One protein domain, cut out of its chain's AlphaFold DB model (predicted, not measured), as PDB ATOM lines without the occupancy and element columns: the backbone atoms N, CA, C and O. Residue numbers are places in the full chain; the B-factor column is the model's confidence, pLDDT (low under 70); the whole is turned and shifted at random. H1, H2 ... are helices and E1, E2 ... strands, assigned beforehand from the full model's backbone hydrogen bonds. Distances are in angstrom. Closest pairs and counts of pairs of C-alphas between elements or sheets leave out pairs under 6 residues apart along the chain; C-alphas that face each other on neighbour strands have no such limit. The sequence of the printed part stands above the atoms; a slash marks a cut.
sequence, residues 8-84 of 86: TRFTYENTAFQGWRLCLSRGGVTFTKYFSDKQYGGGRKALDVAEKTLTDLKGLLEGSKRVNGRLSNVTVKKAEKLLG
ATOM      1  N   THR A   8     165.446  73.048 218.455       92.62
ATOM      2  CA  THR A   8     166.548  72.078 218.480       92.62
ATOM      3  C   THR A   8     167.751  72.665 217.758       92.62
ATOM      4  O   THR A   8     167.622  73.112 216.619       92.62
ATOM      5  N   ARG A   9     168.918  72.660 218.407       92.12
ATOM      6  CA  ARG A   9     170.182  73.033 217.771       92.12
ATOM      7  C   ARG A   9     170.682  71.874 216.911       92.12
ATOM      8  O   ARG A   9     170.720  70.742 217.378       92.12
ATOM      9  N   PHE A  10     171.088  72.182 215.689       88.12
ATOM     10  CA  PHE A  10     171.739  71.263 214.766       88.12
ATOM     11  C   PHE A  10     173.185  71.715 214.577       88.12
ATOM     12  O   PHE A  10     173.449  72.758 213.979       88.12
ATOM     13  N   THR A  11     174.109  70.945 215.140       77.50
ATOM     14  CA  THR A  11     175.560  71.126 215.019       77.50
ATOM     15  C   THR A  11     176.157  69.758 214.769       77.50
ATOM     16  O   THR A  11     176.537  69.066 215.710       77.50
ATOM     17  N   TYR A  12     176.160  69.325 213.516       73.81
ATOM     18  CA  TYR A  12     176.913  68.139 213.137       73.81
ATOM     19  C   TYR A  12     178.234  68.605 212.524       73.81
ATOM     20  O   TYR A  12     178.243  69.518 211.699       73.81
ATOM     21  N   GLU A  13     179.343  67.999 212.945       63.12
ATOM     22  CA  GLU A  13     180.692  68.379 212.497       63.12
ATOM     23  C   GLU A  13     180.897  68.161 210.992       63.12
ATOM     24  O   GLU A  13     181.600  68.937 210.358       63.12
ATOM     25  N   ASN A  14     180.218  67.168 210.405       68.75
ATOM     26  CA  ASN A  14     180.369  66.767 209.001       68.75
ATOM     27  C   ASN A  14     179.151  67.072 208.108       68.75
ATOM     28  O   ASN A  14     179.037  66.499 207.026       68.75
ATOM     29  N   THR A  15     178.202  67.925 208.522       66.00
ATOM     30  CA  THR A  15     177.020  68.212 207.682       66.00
ATOM     31  C   THR A  15     177.050  69.598 207.060       66.00
ATOM     32  O   THR A  15     177.514  70.576 207.640       66.00
ATOM     33  N   ALA A  16     176.431  69.697 205.883       69.38
ATOM     34  CA  ALA A  16     176.217  70.946 205.157       69.38
ATOM     35  C   ALA A  16     175.243  71.924 205.856       69.38
ATOM     36  O   ALA A  16     174.946  72.988 205.313       69.38
ATOM     37  N   PHE A  17     174.719  71.580 207.040       79.06
ATOM     38  CA  PHE A  17     173.748  72.397 207.759       79.06
ATOM     39  C   PHE A  17     174.081  72.497 209.248       79.06
ATOM     40  O   PHE A  17     173.923  71.544 210.013       79.06
ATOM     41  N   GLN A  18     174.438  73.712 209.656       90.88
ATOM     42  CA  GLN A  18     174.445  74.145 211.047       90.88
ATOM     43  C   GLN A  18     173.344  75.184 211.237       90.88
ATOM     44  O   GLN A  18     173.173  76.076 210.400       90.88
ATOM     45  N   GLY A  19     172.566  75.057 212.307       94.12
ATOM     46  CA  GLY A  19     171.381  75.888 212.468       94.12
ATOM     47  C   GLY A  19     170.492  75.515 213.640       94.12
ATOM     48  O   GLY A  19     170.854  74.741 214.526       94.12
ATOM     49  N   TRP A  20     169.290  76.076 213.630       94.19
ATOM     50  CA  TRP A  20     168.215  75.754 214.562       94.19
ATOM     51  C   TRP A  20     167.002  75.225 213.812       94.19
ATOM     52  O   TRP A  20     166.670  75.707 212.734       94.19
ATOM     53  N   ARG A  21     166.307  74.254 214.400       93.94
ATOM     54  CA  ARG A  21     164.995  73.793 213.943       93.94
ATOM     55  C   ARG A  21     163.942  74.242 214.936       93.94
ATOM     56  O   ARG A  21     163.994  73.840 216.098       93.94
ATOM     57  N   LEU A  22     162.963  74.989 214.453       95.00
ATOM     58  CA  LEU A  22     161.686  75.174 215.119       95.00
ATOM     59  C   LEU A  22     160.764  74.023 214.736       95.00
ATOM     60  O   LEU A  22     160.594  73.750 213.552       95.00
ATOM     61  N   CYS A  23     160.183  73.359 215.733       95.44
ATOM     62  CA  CYS A  23     159.138  72.358 215.546       95.44
ATOM     63  C   CYS A  23     158.044  72.566 216.598       95.44
ATOM     64  O   CYS A  23     158.303  72.402 217.791       95.44
ATOM     65  N   LEU A  24     156.841  72.951 216.166       94.81
ATOM     66  CA  LEU A  24     155.694  73.202 217.038       94.81
ATOM     67  C   LEU A  24     154.466  72.443 216.537       94.81
ATOM     68  O   LEU A  24     153.970  72.714 215.447       94.81
ATOM     69  N   SER A  25     153.926  71.562 217.374       93.44
ATOM     70  CA  SER A  25     152.648  70.889 217.117       93.44
ATOM     71  C   SER A  25     151.518  71.535 217.919       93.44
ATOM     72  O   SER A  25     151.617  71.711 219.138       93.44
ATOM     73  N   ARG A  26     150.422  71.903 217.247       91.25
ATOM     74  CA  ARG A  26     149.234  72.496 217.880       91.25
ATOM     75  C   ARG A  26     147.983  72.228 217.046       91.25
ATOM     76  O   ARG A  26     147.997  72.397 215.836       91.25
ATOM     77  N   GLY A  27     146.889  71.835 217.706       88.56
ATOM     78  CA  GLY A  27     145.576  71.654 217.068       88.56
ATOM     79  C   GLY A  27     145.594  70.703 215.865       88.56
ATOM     80  O   GLY A  27     144.959  70.986 214.852       88.56
ATOM     81  N   GLY A  28     146.353  69.605 215.970       90.12
ATOM     82  CA  GLY A  28     146.441  68.565 214.939       90.12
ATOM     83  C   GLY A  28     147.302  68.913 213.719       90.12
ATOM     84  O   GLY A  28     147.182  68.226 212.707       90.12
ATOM     85  N   VAL A  29     148.126  69.965 213.800       92.94
ATOM     86  CA  VAL A  29     149.065  70.400 212.751       92.94
ATOM     87  C   VAL A  29     150.457  70.578 213.356       92.94
ATOM     88  O   VAL A  29     150.582  71.009 214.507       92.94
ATOM     89  N   THR A  30     151.498  70.249 212.589       94.94
ATOM     90  CA  THR A  30     152.903  70.428 212.978       94.94
ATOM     91  C   THR A  30     153.574  71.418 212.041       94.94
ATOM     92  O   THR A  30     153.594  71.223 210.832       94.94
ATOM     93  N   PHE A  31     154.160  72.457 212.622       95.06
ATOM     94  CA  PHE A  31     154.894  73.496 211.921       95.06
ATOM     95  C   PHE A  31     156.392  73.289 212.107       95.06
ATOM     96  O   PHE A  31     156.856  73.182 213.245       95.06
ATOM     97  N   THR A  32     157.144  73.269 211.006       95.31
ATOM     98  CA  THR A  32     158.603  73.110 211.032       95.31
ATOM     99  C   THR A  32     159.278  74.209 210.225       95.31
ATOM    100  O   THR A  32     158.863  74.498 209.107       95.31
ATOM    101  N   LYS A  33     160.336  74.808 210.778       94.75
ATOM    102  CA  LYS A  33     161.205  75.749 210.059       94.75
ATOM    103  C   LYS A  33     162.654  75.592 210.491       94.75
ATOM    104  O   LYS A  33     162.937  75.385 211.671       94.75
ATOM    105  N   TYR A  34     163.561  75.728 209.533       93.69
ATOM    106  CA  TYR A  34     164.999  75.689 209.756       93.69
ATOM    107  C   TYR A  34     165.592  77.092 209.638       93.69
ATOM    108  O   TYR A  34     165.220  77.866 208.759       93.69
ATOM    109  N   PHE A  35     166.529  77.401 210.527       94.19
ATOM    110  CA  PHE A  35     167.248  78.665 210.587       94.19
ATOM    111  C   PHE A  35     168.735  78.355 210.466       94.19
ATOM    112  O   PHE A  35     169.351  77.936 211.446       94.19
ATOM    113  N   SER A  36     169.291  78.478 209.257       93.38
ATOM    114  CA  SER A  36     170.708  78.171 209.039       93.38
ATOM    115  C   SER A  36     171.602  79.272 209.601       93.38
ATOM    116  O   SER A  36     171.331  80.464 209.442       93.38
ATOM    117  N   ASP A  37     172.715  78.881 210.202       93.00
ATOM    118  CA  ASP A  37     173.720  79.827 210.674       93.00
ATOM    119  C   ASP A  37     174.261  80.671 209.526       93.00
ATOM    120  O   ASP A  37     174.434  81.875 209.677       93.00
ATOM    121  N   LYS A  38     174.467  80.055 208.356       92.31
ATOM    122  CA  LYS A  38     174.956  80.741 207.157       92.31
ATOM    123  C   LYS A  38     174.029  81.877 206.725       92.31
ATOM    124  O   LYS A  38     174.507  82.960 206.415       92.31
ATOM    125  N   GLN A  39     172.717  81.645 206.724       92.38
ATOM    126  CA  GLN A  39     171.727  82.647 206.320       92.38
ATOM    127  C   GLN A  39     171.600  83.783 207.337       92.38
ATOM    128  O   GLN A  39     171.427  84.934 206.949       92.38
ATOM    129  N   TYR A  40     171.655  83.465 208.631       93.00
ATOM    130  CA  TYR A  40     171.373  84.433 209.693       93.00
ATOM    131  C   TYR A  40     172.632  85.041 210.331       93.00
ATOM    132  O   TYR A  40     172.523  85.926 211.174       93.00
ATOM    133  N   GLY A  41     173.832  84.628 209.912       92.19
ATOM    134  CA  GLY A  41     175.106  85.192 210.369       92.19
ATOM    135  C   GLY A  41     175.636  84.586 211.673       92.19
ATOM    136  O   GLY A  41     176.240  85.295 212.477       92.19
ATOM    137  N   GLY A  42     175.389  83.292 211.889       92.62
ATOM    138  CA  GLY A  42     175.916  82.488 212.992       92.62
ATOM    139  C   GLY A  42     174.846  81.956 213.948       92.62
ATOM    140  O   GLY A  42     173.704  82.417 213.965       92.62
ATOM    141  N   GLY A  43     175.238  80.995 214.789       92.69
ATOM    142  CA  GLY A  43     174.316  80.260 215.662       92.69
ATOM    143  C   GLY A  43     173.524  81.111 216.645       92.69
ATOM    144  O   GLY A  43     172.376  80.779 216.934       92.69
ATOM    145  N   ARG A  44     174.090  82.222 217.129       93.75
ATOM    146  CA  ARG A  44     173.378  83.147 218.022       93.75
ATOM    147  C   ARG A  44     172.307  83.943 217.282       93.75
ATOM    148  O   ARG A  44     171.158  83.915 217.693       93.75
ATOM    149  N   LYS A  45     172.646  84.550 216.143       95.38
ATOM    150  CA  LYS A  45     171.675  85.295 215.329       95.38
ATOM    151  C   LYS A  45     170.572  84.385 214.784       95.38
ATOM    152  O   LYS A  45     169.404  84.758 214.781       95.38
ATOM    153  N   ALA A  46     170.924  83.162 214.381       95.12
ATOM    154  CA  ALA A  46     169.946  82.152 213.987       95.12
ATOM    155  C   ALA A  46     169.006  81.773 215.147       95.12
ATOM    156  O   ALA A  46     167.811  81.590 214.918       95.12
ATOM    157  N   LEU A  47     169.521  81.694 216.383       95.00
ATOM    158  CA  LEU A  47     168.696  81.474 217.573       95.00
ATOM    159  C   LEU A  47     167.740  82.646 217.812       95.00
ATOM    160  O   LEU A  47     166.549  82.409 217.980       95.00
ATOM    161  N   ASP A  48     168.237  83.884 217.778       95.69
ATOM    162  CA  ASP A  48     167.434  85.088 218.029       95.69
ATOM    163  C   ASP A  48     166.242  85.167 217.056       95.69
ATOM    164  O   ASP A  48     165.099  85.415 217.451       95.69
ATOM    165  N   VAL A  49     166.475  84.862 215.774       96.06
ATOM    166  CA  VAL A  49     165.408  84.821 214.763       96.06
ATOM    167  C   VAL A  49     164.454  83.643 214.985       96.06
ATOM    168  O   VAL A  49     163.236  83.806 214.845       96.06
ATOM    169  N   ALA A  50     164.966  82.466 215.351       95.56
ATOM    170  CA  ALA A  50     164.136  81.302 215.653       95.56
ATOM    171  C   ALA A  50     163.222  81.544 216.869       95.56
ATOM    172  O   ALA A  50     162.062  81.133 216.865       95.56
ATOM    173  N   GLU A  51     163.714  82.249 217.887       95.88
ATOM    174  CA  GLU A  51     162.965  82.606 219.096       95.88
ATOM    175  C   GLU A  51     161.880  83.636 218.833       95.88
ATOM    176  O   GLU A  51     160.743  83.458 219.284       95.88
ATOM    177  N   LYS A  52     162.205  84.672 218.055       96.44
ATOM    178  CA  LYS A  52     161.210  85.638 217.598       96.44
ATOM    179  C   LYS A  52     160.106  84.932 216.810       96.44
ATOM    180  O   LYS A  52     158.935  85.045 217.155       96.44
ATOM    181  N   THR A  53     160.486  84.092 215.845       96.69
ATOM    182  CA  THR A  53     159.528  83.332 215.026       96.69
ATOM    183  C   THR A  53     158.658  82.399 215.877       96.69
ATOM    184  O   THR A  53     157.460  82.280 215.630       96.69
ATOM    185  N   LEU A  54     159.225  81.742 216.896       96.25
ATOM    186  CA  LEU A  54     158.462  80.895 217.818       96.25
ATOM    187  C   LEU A  54     157.463  81.701 218.651       96.25
ATOM    188  O   LEU A  54     156.357  81.219 218.894       96.25
ATOM    189  N   THR A  55     157.852  82.892 219.105       95.81
ATOM    190  CA  THR A  55     156.978  83.799 219.859       95.81
ATOM    191  C   THR A  55     155.816  84.263 218.992       95.81
ATOM    192  O   THR A  55     154.664  84.079 219.382       95.81
ATOM    193  N   ASP A  56     156.103  84.742 217.782       95.38
ATOM    194  CA  ASP A  56     155.083  85.219 216.845       95.38
ATOM    195  C   ASP A  56     154.125  84.085 216.440       95.38
ATOM    196  O   ASP A  56     152.905  84.257 216.436       95.38
ATOM    197  N   LEU A  57     154.659  82.884 216.171       95.69
ATOM    198  CA  LEU A  57     153.847  81.709 215.853       95.69
ATOM    199  C   LEU A  57     152.950  81.308 217.028       95.69
ATOM    200  O   LEU A  57     151.779  81.001 216.825       95.69
ATOM    201  N   LYS A  58     153.465  81.303 218.262       94.81
ATOM    202  CA  LYS A  58     152.633  81.020 219.439       94.81
ATOM    203  C   LYS A  58     151.528  82.056 219.589       94.81
ATOM    204  O   LYS A  58     150.386  81.640 219.734       94.81
ATOM    205  N   GLY A  59     151.848  83.345 219.481       94.44
ATOM    206  CA  GLY A  59     150.863  84.424 219.572       94.44
ATOM    207  C   GLY A  59     149.769  84.313 218.509       94.44
ATOM    208  O   GLY A  59     148.595  84.464 218.821       94.44
ATOM    209  N   LEU A  60     150.121  83.943 217.273       93.88
ATOM    210  CA  LEU A  60     149.143  83.681 216.211       93.88
ATOM    211  C   LEU A  60     148.223  82.491 216.539       93.88
ATOM    212  O   LEU A  60     147.035  82.497 216.206       93.88
ATOM    213  N   LEU A  61     148.776  81.435 217.134       93.12
ATOM    214  CA  LEU A  61     148.042  80.211 217.458       93.12
ATOM    215  C   LEU A  61     147.233  80.324 218.759       93.12
ATOM    216  O   LEU A  61     146.282  79.558 218.949       93.12
ATOM    217  N   GLU A  62     147.587  81.248 219.649       90.38
ATOM    218  CA  GLU A  62     146.776  81.617 220.805       90.38
ATOM    219  C   GLU A  62     145.490  82.313 220.346       90.38
ATOM    220  O   GLU A  62     145.484  83.130 219.433       90.38
ATOM    221  N   GLY A  63     144.348  81.907 220.905       81.25
ATOM    222  CA  GLY A  63     143.037  82.441 220.513       81.25
ATOM    223  C   GLY A  63     142.553  82.060 219.103       81.25
ATOM    224  O   GLY A  63     141.427  82.389 218.736       81.25
ATOM    225  N   SER A  64     143.347  81.333 218.309       88.19
ATOM    226  CA  SER A  64     142.942  80.918 216.964       88.19
ATOM    227  C   SER A  64     141.730  79.982 216.976       88.19
ATOM    228  O   SER A  64     141.693  78.980 217.698       88.19
ATOM    229  N   LYS A  65     140.755  80.278 216.103       84.62
ATOM    230  CA  LYS A  65     139.533  79.480 215.941       84.62
ATOM    231  C   LYS A  65     139.876  78.041 215.556       84.62
ATOM    232  O   LYS A  65     140.622  77.788 214.603       84.62
ATOM    233  N   ARG A  66     139.268  77.099 216.276       87.31
ATOM    234  CA  ARG A  66     139.308  75.672 215.950       87.31
ATOM    235  C   ARG A  66     138.010  75.248 215.278       87.31
ATOM    236  O   ARG A  66     136.940  75.736 215.631       87.31
ATOM    237  N   VAL A  67     138.113  74.334 214.323       86.31
ATOM    238  CA  VAL A  67     136.981  73.675 213.664       86.31
ATOM    239  C   VAL A  67     137.192  72.178 213.848       86.31
ATOM    240  O   VAL A  67     138.264  71.668 213.525       86.31
ATOM    241  N   ASN A  68     136.220  71.484 214.444       86.31
ATOM    242  CA  ASN A  68     136.318  70.057 214.787       86.31
ATOM    243  C   ASN A  68     137.586  69.711 215.595       86.31
ATOM    244  O   ASN A  68     138.280  68.737 215.316       86.31
ATOM    245  N   GLY A  69     137.948  70.567 216.558       85.00
ATOM    246  CA  GLY A  69     139.134  70.385 217.405       85.00
ATOM    247  C   GLY A  69     140.483  70.666 216.724       85.00
ATOM    248  O   GLY A  69     141.511  70.681 217.403       85.00
ATOM    249  N   ARG A  70     140.496  70.956 215.417       89.88
ATOM    250  CA  ARG A  70     141.704  71.255 214.631       89.88
ATOM    251  C   ARG A  70     141.824  72.746 214.347       89.88
ATOM    252  O   ARG A  70     140.827  73.467 214.378       89.88
ATOM    253  N   LEU A  71     143.036  73.230 214.081       92.44
ATOM    254  CA  LEU A  71     143.216  74.601 213.594       92.44
ATOM    255  C   LEU A  71     142.454  74.796 212.280       92.44
ATOM    256  O   LEU A  71     142.461  73.917 211.420       92.44
ATOM    257  N   SER A  72     141.799  75.947 212.124       92.88
ATOM    258  CA  SER A  72     141.151  76.280 210.854       92.88
ATOM    259  C   SER A  72     142.180  76.385 209.719       92.88
ATOM    260  O   SER A  72     143.301  76.848 209.941       92.88
ATOM    261  N   ASN A  73     141.786  76.047 208.486       91.56
ATOM    262  CA  ASN A  73     142.660  76.183 207.310       91.56
ATOM    263  C   ASN A  73     143.189  77.617 207.137       91.56
ATOM    264  O   ASN A  73     144.317  77.817 206.700       91.56
ATOM    265  N   VAL A  74     142.396  78.624 207.519       93.12
ATOM    266  CA  VAL A  74     142.810  80.035 207.483       93.12
ATOM    267  C   VAL A  74     143.952  80.299 208.466       93.12
ATOM    268  O   VAL A  74     144.926  80.956 208.108       93.12
ATOM    269  N   THR A  75     143.863  79.775 209.691       93.81
ATOM    270  CA  THR A  75     144.945  79.881 210.682       93.81
ATOM    271  C   THR A  75     146.205  79.166 210.204       93.81
ATOM    272  O   THR A  75     147.292  79.726 210.324       93.81
ATOM    273  N   VAL A  76     146.066  77.957 209.651       93.88
ATOM    274  CA  VAL A  76     147.203  77.171 209.144       93.88
ATOM    275  C   VAL A  76     147.935  77.937 208.045       93.88
ATOM    276  O   VAL A  76     149.128  78.180 208.190       93.88
ATOM    277  N   LYS A  77     147.217  78.456 207.041       94.12
ATOM    278  CA  LYS A  77     147.811  79.266 205.964       94.12
ATOM    279  C   LYS A  77     148.516  80.523 206.478       94.12
ATOM    280  O   LYS A  77     149.583  80.885 205.991       94.12
ATOM    281  N   LYS A  78     147.944  81.210 207.478       93.81
ATOM    282  CA  LYS A  78     148.600  82.370 208.113       93.81
ATOM    283  C   LYS A  78     149.908  81.972 208.800       93.81
ATOM    284  O   LYS A  78     150.894  82.696 208.684       93.81
ATOM    285  N   ALA A  79     149.918  80.834 209.494       94.62
ATOM    286  CA  ALA A  79     151.103  80.312 210.163       94.62
ATOM    287  C   ALA A  79     152.177  79.868 209.158       94.62
ATOM    288  O   ALA A  79     153.342  80.209 209.334       94.62
ATOM    289  N   GLU A  80     151.801  79.185 208.077       94.06
ATOM    290  CA  GLU A  80     152.718  78.804 206.993       94.06
ATOM    291  C   GLU A  80     153.355  80.035 206.347       94.06
ATOM    292  O   GLU A  80     154.580  80.108 206.251       94.06
ATOM    293  N   LYS A  81     152.553  81.062 206.040       93.94
ATOM    294  CA  LYS A  81     153.054  82.335 205.508       93.94
ATOM    295  C   LYS A  81     154.030  83.027 206.463       93.94
ATOM    296  O   LYS A  81     155.063  83.525 206.023       93.94
ATOM    297  N   LEU A  82     153.747  83.030 207.768       92.88
ATOM    298  CA  LEU A  82     154.663  83.556 208.792       92.88
ATOM    299  C   LEU A  82     155.995  82.792 208.814       92.88
ATOM    300  O   LEU A  82     157.063  83.373 209.015       92.88
ATOM    301  N   LEU A  83     155.954  81.488 208.553       93.25
ATOM    302  CA  LEU A  83     157.142  80.650 208.431       93.25
ATOM    303  C   LEU A  83     157.836  80.790 207.068       93.25
ATOM    304  O   LEU A  83     158.917  80.234 206.888       93.25
ATOM    305  N   GLY A  84     157.315  81.599 206.148       85.31
ATOM    306  CA  GLY A  84     157.863  81.748 204.799       85.31
ATOM    307  C   GLY A  84     157.540  80.572 203.876       85.31
ATOM    308  O   GLY A  84     158.215  80.410 202.864       85.31
TER     309      GLY A  84
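AT A GLANCE: This is residues 8 to 84 of the 86 residues of an uncharacterized protein of Luteolibacter luteus (UniProt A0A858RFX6). A long, narrow ribbon of three antiparallel strands has one long helix, H2, running along one of its faces, which makes two layers. After H2 the printed part folds back in a loop, and the shorter helix H3 runs beside H2, opposite ways, and only grazes the sheet. The printed part has 77 residues with three named strands and three named helices, in the order E1 E2 E3 H1 H2 H3; the sheet's order is E1 - E2 - E3, and the class is mixed, helices and strands. The whole is a rod of 44 by 20 by 16 A, only just loose and close to compact, with a radius of gyration of the C-alphas of 14.1 A.

HOW THE PARTS SIT: E1, residues 8 to 11, and E2, residues 18 to 26, form an antiparallel hairpin at 161 degrees, with N 10 and O 19 within hydrogen-bond range at 2.8 A. E2 and E3, residues 29 to 36, form the next antiparallel hairpin at 166 degrees, with N 22 and O 33 at 2.8 A and N 31 and O 24 at 2.8 A. Together E1, E2 and E3 are a meander, each strand the antiparallel neighbour of the one before. H1, residues 37 to 40, only grazes the sheet. H2, residues 43 to 61, touches H1 only at the corner, where the closest C-alphas, of Asp 37 and Gly 43, are 5.0 A apart. H2 is on the sheet at a height over the sheet of 8.9 A, over E2 and E3, and runs along the strands, at 17 degrees to E3 on the local plane. The closest C-alphas of E3 and H2, of Phe 35 and Ala 46, are 5.6 A apart. H3, residues 73 to 82, touches H2 with residues 53 to 61 of H2 alone; the closest C-alphas, of Leu 57 and Ala 79, are 6.5 A apart. H2 and H3 are a helical hairpin, at a shallow tilt of 21 degrees, opposite ways. H1 and H3 are apart. In H2 and H3 every O i to N i+4 pair is within hydrogen-bond range; H1 is too short for such a pair.

IN THESE COORDINATES: E1 begins at C-alpha 8, (166.548, 72.078, 218.480). E2 is 26.2 A long, E3 23.3 A, H2 26.3 A and H3 14.2 A. H2 begins at C-alpha 43, (174.316, 80.260, 215.662), and H3 ends at C-alpha 82, (154.663, 83.556, 208.792).

THE WHOLE: The two C-alphas farthest apart, of Asn 14 and Asn 68, are 44.6 A apart. The printed part has no cut. The link from H2 to H3 is long, with 11 residues, among them residues 66 to 67, which pair antiparallel with residues 70 to 71. Confidence is under 70 at residues 13 to 16; the mean pLDDT of the printed part is 90.8.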